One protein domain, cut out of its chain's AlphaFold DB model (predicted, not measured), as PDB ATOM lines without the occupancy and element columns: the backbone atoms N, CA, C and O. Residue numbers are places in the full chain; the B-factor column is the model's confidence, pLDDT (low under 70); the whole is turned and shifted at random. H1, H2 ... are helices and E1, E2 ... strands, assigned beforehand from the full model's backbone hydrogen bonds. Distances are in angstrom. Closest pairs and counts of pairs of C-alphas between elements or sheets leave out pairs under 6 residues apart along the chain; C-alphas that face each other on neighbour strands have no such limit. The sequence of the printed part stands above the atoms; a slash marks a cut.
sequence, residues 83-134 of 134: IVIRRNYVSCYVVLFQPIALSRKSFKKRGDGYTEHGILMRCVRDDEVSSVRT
ATOM      1  N   ILE A  83     190.731 224.161 238.875       88.44
ATOM      2  CA  ILE A  83     190.141 223.755 237.600       88.44
ATOM      3  C   ILE A  83     191.258 223.732 236.557       88.44
ATOM      4  O   ILE A  83     191.858 224.759 236.247       88.44
ATOM      5  N   VAL A  84     191.530 222.548 236.016       86.38
ATOM      6  CA  VAL A  84     192.516 222.327 234.954       86.38
ATOM      7  C   VAL A  84     191.841 221.761 233.709       86.38
ATOM      8  O   VAL A  84     190.737 221.220 233.775       86.38
ATOM      9  N   ILE A  85     192.512 221.868 232.559       82.81
ATOM     10  CA  ILE A  85     192.034 221.258 231.313       82.81
ATOM     11  C   ILE A  85     191.870 219.741 231.474       82.81
ATOM     12  O   ILE A  85     192.647 219.075 232.172       82.81
ATOM     13  N   ARG A  86     190.845 219.199 230.813       81.00
ATOM     14  CA  ARG A  86     190.453 217.795 230.938       81.00
ATOM     15  C   ARG A  86     191.603 216.865 230.528       81.00
ATOM     16  O   ARG A  86     192.228 217.064 229.490       81.00
ATOM     17  N   ARG A  87     191.883 215.861 231.368       82.62
ATOM     18  CA  ARG A  87     192.894 214.821 231.106       82.62
ATOM     19  C   ARG A  87     192.399 213.834 230.058       82.62
ATOM     20  O   ARG A  87     191.210 213.518 230.073       82.62
ATOM     21  N   ASN A  88     193.309 213.331 229.221       72.62
ATOM     22  CA  ASN A  88     193.115 212.155 228.360       72.62
ATOM     23  C   ASN A  88     191.738 212.121 227.661       72.62
ATOM     24  O   ASN A  88     191.081 211.083 227.617       72.62
ATOM     25  N   TYR A  89     191.255 213.271 227.179       64.12
ATOM     26  CA  TYR A  89     189.947 213.337 226.540       64.12
ATOM     27  C   TYR A  89     190.033 212.714 225.145       64.12
ATOM     28  O   TYR A  89     190.588 213.304 224.220       64.12
ATOM     29  N   VAL A  90     189.496 211.501 225.030       46.12
ATOM     30  CA  VAL A  90     189.279 210.762 223.786       46.12
ATOM     31  C   VAL A  90     187.768 210.628 223.631       46.12
ATOM     32  O   VAL A  90     187.134 209.933 224.418       46.12
ATOM     33  N   SER A  91     187.177 211.304 222.647       34.31
ATOM     34  CA  SER A  91     185.796 211.031 222.235       34.31
ATOM     35  C   SER A  91     185.845 210.378 220.863       34.31
ATOM     36  O   SER A  91     186.138 211.034 219.867       34.31
ATOM     37  N   CYS A  92     185.630 209.065 220.846       28.33
ATOM     38  CA  CYS A  92     185.692 208.211 219.671       28.33
ATOM     39  C   CYS A  92     184.321 208.168 218.979       28.33
ATOM     40  O   CYS A  92     183.357 207.655 219.540       28.33
ATOM     41  N   TYR A  93     184.255 208.665 217.748       31.30
ATOM     42  CA  TYR A  93     184.030 207.778 216.610       31.30
ATOM     43  C   TYR A  93     185.158 208.080 215.624       31.30
ATOM     44  O   TYR A  93     185.308 209.212 215.174       31.30
ATOM     45  N   VAL A  94     185.944 207.044 215.334       29.86
ATOM     46  CA  VAL A  94     187.181 207.042 214.539       29.86
ATOM     47  C   VAL A  94     188.400 207.582 215.298       29.86
ATOM     48  O   VAL A  94     188.344 208.577 216.008       29.86
ATOM     49  N   VAL A  95     189.505 206.848 215.163       37.38
ATOM     50  CA  VAL A  95     190.820 206.971 215.810       37.38
ATOM     51  C   VAL A  95     191.494 208.319 215.505       37.38
ATOM     52  O   VAL A  95     192.495 208.408 214.802       37.38
ATOM     53  N   LEU A  96     190.928 209.393 216.042       39.59
ATOM     54  CA  LEU A  96     191.469 210.741 216.056       39.59
ATOM     55  C   LEU A  96     191.300 211.235 217.491       39.59
ATOM     56  O   LEU A  96     190.185 211.464 217.956       39.59
ATOM     57  N   PHE A  97     192.413 211.364 218.219       41.84
ATOM     58  CA  PHE A  97     192.468 212.198 219.420       41.84
ATOM     59  C   PHE A  97     191.690 213.486 219.105       41.84
ATOM     60  O   PHE A  97     192.016 214.133 218.113       41.84
ATOM     61  N   GLN A  98     190.676 213.856 219.892       42.50
ATOM     62  CA  GLN A  98     190.097 215.202 219.833       42.50
ATOM     63  C   GLN A  98     190.772 216.056 220.909       42.50
ATOM     64  O   GLN A  98     190.248 216.199 222.018       42.50
ATOM     65  N   PRO A  99     191.970 216.595 220.632       57.25
ATOM     66  CA  PRO A  99     192.535 217.631 221.464       57.25
ATOM     67  C   PRO A  99     191.611 218.843 221.446       57.25
ATOM     68  O   PRO A  99     190.860 219.072 220.497       57.25
ATOM     69  N   ILE A 100     191.681 219.642 222.503       65.44
ATOM     70  CA  ILE A 100     190.874 220.853 222.593       65.44
ATOM     71  C   ILE A 100     191.358 221.788 221.482       65.44
ATOM     72  O   ILE A 100     192.491 222.278 221.528       65.44
ATOM     73  N   ALA A 101     190.507 221.996 220.477       72.62
ATOM     74  CA  ALA A 101     190.734 222.983 219.438       72.62
ATOM     75  C   ALA A 101     190.592 224.371 220.066       72.62
ATOM     76  O   ALA A 101     189.588 224.695 220.702       72.62
ATOM     77  N   LEU A 102     191.633 225.180 219.929       77.38
ATOM     78  CA  LEU A 102     191.711 226.507 220.512       77.38
ATOM     79  C   LEU A 102     192.018 227.503 219.402       77.38
ATOM     80  O   LEU A 102     192.974 227.319 218.653       77.38
ATOM     81  N   SER A 103     191.246 228.587 219.346       84.88
ATOM     82  CA  SER A 103     191.675 229.808 218.667       84.88
ATOM     83  C   SER A 103     192.159 230.800 219.720       84.88
ATOM     84  O   SER A 103     191.389 231.235 220.581       84.88
ATOM     85  N   ARG A 104     193.459 231.107 219.720       83.44
ATOM     86  CA  ARG A 104     194.074 232.069 220.638       83.44
ATOM     87  C   ARG A 104     195.023 232.981 219.876       83.44
ATOM     88  O   ARG A 104     196.045 232.540 219.357       83.44
ATOM     89  N   LYS A 105     194.777 234.292 219.952       85.44
ATOM     90  CA  LYS A 105     195.662 235.331 219.386       85.44
ATOM     91  C   LYS A 105     197.110 235.230 219.886       85.44
ATOM     92  O   LYS A 105     198.033 235.654 219.201       85.44
ATOM     93  N   SER A 106     197.326 234.648 221.070       85.81
ATOM     94  CA  SER A 106     198.661 234.385 221.616       85.81
ATOM     95  C   SER A 106     199.488 233.403 220.781       85.81
ATOM     96  O   SER A 106     200.708 233.448 220.871       85.81
ATOM     97  N   PHE A 107     198.870 232.518 219.990       85.31
ATOM     98  CA  PHE A 107     199.603 231.585 219.124       85.31
ATOM     99  C   PHE A 107     200.230 232.302 217.931       85.31
ATOM    100  O   PHE A 107     201.409 232.099 217.662       85.31
ATOM    101  N   LYS A 108     199.504 233.249 217.329       88.94
ATOM    102  CA  LYS A 108     200.023 234.113 216.260       88.94
ATOM    103  C   LYS A 108     201.209 234.977 216.711       88.94
ATOM    104  O   LYS A 108     202.077 235.298 215.916       88.94
ATOM    105  N   LYS A 109     201.284 235.323 218.003       90.56
ATOM    106  CA  LYS A 109     202.410 236.084 218.579       90.56
ATOM    107  C   LYS A 109     203.707 235.274 218.740       90.56
ATOM    108  O   LYS A 109     204.712 235.859 219.124       90.56
ATOM    109  N   ARG A 110     203.700 233.953 218.515       87.94
ATOM    110  CA  ARG A 110     204.885 233.098 218.727       87.94
ATOM    111  C   ARG A 110     205.947 233.230 217.638       87.94
ATOM    112  O   ARG A 110     207.096 232.900 217.899       87.94
ATOM    113  N   GLY A 111     205.580 233.698 216.451       91.19
ATOM    114  CA  GLY A 111     206.512 233.871 215.346       91.19
ATOM    115  C   GLY A 111     205.790 234.169 214.043       91.19
ATOM    116  O   GLY A 111     204.570 234.013 213.944       91.19
ATOM    117  N   ASP A 112     206.557 234.594 213.048       91.31
ATOM    118  CA  ASP A 112     206.029 234.788 211.705       91.31
ATOM    119  C   ASP A 112     205.606 233.442 211.088       91.31
ATOM    120  O   ASP A 112     206.194 232.397 211.376       91.31
ATOM    121  N   GLY A 113     204.524 233.445 210.309       90.56
ATOM    122  CA  GLY A 113     203.908 232.228 209.757       90.56
ATOM    123  C   GLY A 113     203.019 231.415 210.719       90.56
ATOM    124  O   GLY A 113     202.418 230.429 210.294       90.56
ATOM    125  N   TYR A 114     202.870 231.812 211.990       89.69
ATOM    126  CA  TYR A 114     201.959 231.142 212.931       89.69
ATOM    127  C   TYR A 114     200.513 231.637 212.784       89.69
ATOM    128  O   TYR A 114     200.252 232.833 212.636       89.69
ATOM    129  N   THR A 115     199.546 230.725 212.913       89.00
ATOM    130  CA  THR A 115     198.115 231.068 212.981       89.00
ATOM    131  C   THR A 115     197.618 231.102 214.429       89.00
ATOM    132  O   THR A 115     198.312 230.717 215.372       89.00
ATOM    133  N   GLU A 116     196.402 231.604 214.634       86.12
ATOM    134  CA  GLU A 116     195.742 231.593 215.944       86.12
ATOM    135  C   GLU A 116     195.141 230.233 216.313       86.12
ATOM    136  O   GLU A 116     194.766 230.028 217.468       86.12
ATOM    137  N   HIS A 117     195.074 229.301 215.364       85.38
ATOM    138  CA  HIS A 117     194.476 227.991 215.560       85.38
ATOM    139  C   HIS A 117     195.514 226.994 216.060       85.38
ATOM    140  O   HIS A 117     196.635 226.915 215.561       85.38
ATOM    141  N   GLY A 118     195.131 226.212 217.061       81.44
ATOM    142  CA  GLY A 118     195.992 225.187 217.611       81.44
ATOM    143  C   GLY A 118     195.216 224.122 218.359       81.44
ATOM    144  O   GLY A 118     194.042 224.264 218.697       81.44
ATOM    145  N   ILE A 119     195.927 223.041 218.621       81.06
ATOM    146  CA  ILE A 119     195.422 221.828 219.235       81.06
ATOM    147  C   ILE A 119     196.159 221.657 220.565       81.06
ATOM    148  O   ILE A 119     197.390 221.637 220.597       81.06
ATOM    149  N   LEU A 120     195.418 221.576 221.675       78.25
ATOM    150  CA  LEU A 120     195.995 221.378 223.007       78.25
ATOM    151  C   LEU A 120     195.624 220.006 223.564       78.25
ATOM    152  O   LEU A 120     194.448 219.667 223.699       78.25
ATOM    153  N   MET A 121     196.649 219.250 223.948       80.44
ATOM    154  CA  MET A 121     196.517 217.932 224.555       80.44
ATOM    155  C   MET A 121     197.183 217.920 225.932       80.44
ATOM    156  O   MET A 121     198.331 218.341 226.071       80.44
ATOM    157  N   ARG A 122     196.467 217.422 226.947       82.06
ATOM    158  CA  ARG A 122     197.017 217.160 228.284       82.06
ATOM    159  C   ARG A 122     197.051 215.664 228.545       82.06
ATOM    160  O   ARG A 122     196.036 215.075 228.921       82.06
ATOM    161  N   CYS A 123     198.233 215.089 228.371       82.94
ATOM    162  CA  CYS A 123     198.504 213.701 228.708       82.94
ATOM    163  C   CYS A 123     198.834 213.598 230.197       82.94
ATOM    164  O   CYS A 123     199.694 214.328 230.707       82.94
ATOM    165  N   VAL A 124     198.130 212.709 230.889       87.12
ATOM    166  CA  VAL A 124     198.337 212.419 232.311       87.12
ATOM    167  C   VAL A 124     198.594 210.928 232.454       87.12
ATOM    168  O   VAL A 124     197.844 210.128 231.891       87.12
ATOM    169  N   ARG A 125     199.672 210.584 233.159       87.94
ATOM    170  CA  ARG A 125     200.042 209.207 233.502       87.94
ATOM    171  C   ARG A 125     199.191 208.695 234.670       87.94
ATOM    172  O   ARG A 125     198.510 209.473 235.333       87.94
ATOM    173  N   ASP A 126     199.261 207.395 234.937       89.50
ATOM    174  CA  ASP A 126     198.505 206.753 236.025       89.50
ATOM    175  C   ASP A 126     198.917 207.243 237.426       89.50
ATOM    176  O   ASP A 126     198.147 207.131 238.374       89.50
ATOM    177  N   ASP A 127     200.109 207.837 237.560       92.06
ATOM    178  CA  ASP A 127     200.609 208.490 238.777       92.06
ATOM    179  C   ASP A 127     200.130 209.951 238.930       92.06
ATOM    180  O   ASP A 127     200.660 210.703 239.748       92.06
ATOM    181  N   GLU A 128     199.139 210.367 238.135       88.88
ATOM    182  CA  GLU A 128     198.576 211.725 238.066       88.88
ATOM    183  C   GLU A 128     199.574 212.818 237.630       88.88
ATOM    184  O   GLU A 128     199.238 214.011 237.611       88.88
ATOM    185  N   VAL A 129     200.780 212.443 237.187       87.00
ATOM    186  CA  VAL A 129     201.760 213.384 236.637       87.00
ATOM    187  C   VAL A 129     201.383 213.722 235.197       87.00
ATOM    188  O   VAL A 129     201.310 212.866 234.310       87.00
ATOM    189  N   SER A 130     201.151 215.010 234.939       83.19
ATOM    190  CA  SER A 130     200.882 215.505 233.589       83.19
ATOM    191  C   SER A 130     202.143 215.988 232.890       83.19
ATOM    192  O   SER A 130     202.945 216.701 233.492       83.19
ATOM    193  N   SER A 131     202.277 215.687 231.598       70.56
ATOM    194  CA  SER A 131     203.354 216.200 230.744       70.56
ATOM    195  C   SER A 131     203.111 217.671 230.393       70.56
ATOM    196  O   SER A 131     202.759 218.012 229.265       70.56
ATOM    197  N   VAL A 132     203.242 218.558 231.372       56.72
ATOM    198  CA  VAL A 132     203.238 220.002 231.135       56.72
ATOM    199  C   VAL A 132     204.696 220.436 231.168       56.72
ATOM    200  O   VAL A 132     205.280 220.574 232.236       56.72
ATOM    201  N   ARG A 133     205.310 220.588 229.991       45.03
ATOM    202  CA  ARG A 133     206.508 221.422 229.874       45.03
ATOM    203  C   ARG A 133     206.011 222.861 229.812       45.03
ATOM    204  O   ARG A 133     205.343 223.222 228.843       45.03
ATOM    205  N   THR A 134     206.226 223.594 230.898       35.19
ATOM    206  CA  THR A 134     206.012 225.042 230.979       35.19
ATOM    207  C   THR A 134     206.972 225.775 230.058       35.19
ATOM    208  O   THR A 134     208.120 225.293 229.919       35.19
TER     209      THR A 134
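This is residues 83 to 134 of the 134 residues of the protein "DNA-directed RNA polymerase" of Protopolystoma xenopodis (UniProt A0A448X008). With little regular structure, this is a short ribbon of two antiparallel strands, E1 and E2, joined at one end by a loop that holds the small helix H1. From the ribbon's other end two long stretches without named elements, residues 83 to 99 and 121 to 134, lead away. The 52 printed residues hold E1, H1 and E2 in that order, of mixed class, with 12 residues in named elements. The whole is loose, with a radius of gyration of the C-alphas of 13.3 A and spans of 37 by 29 by 19 A.

E1, residues 100 to 103, begins at C-alpha 100 (190.874, 220.853, 222.593) and is 9.8 A long. H1, residues 105 to 108, is 5.5 A long. E2, residues 117 to 120, is 10.1 A long and ends at C-alpha 120 (195.995, 221.378, 223.007).

E1 and E2 are antiparallel at 151 degrees; N 102 and O 118 are 2.9 A apart, within hydrogen-bond range. The closest C-alphas of H1 and E2, Phe 107 and His 117, are 7.2 A apart. H1 is too short for an O i to N i+4 pair; its one O i to N i+3 pair is within range.

The farthest C-alphas, Asp 112 and Asp 127, are 38.1 A apart. The printed part has no cut, and no link is long. The model's pLDDT is under 70 at residues 89 to 100 and 132 to 134.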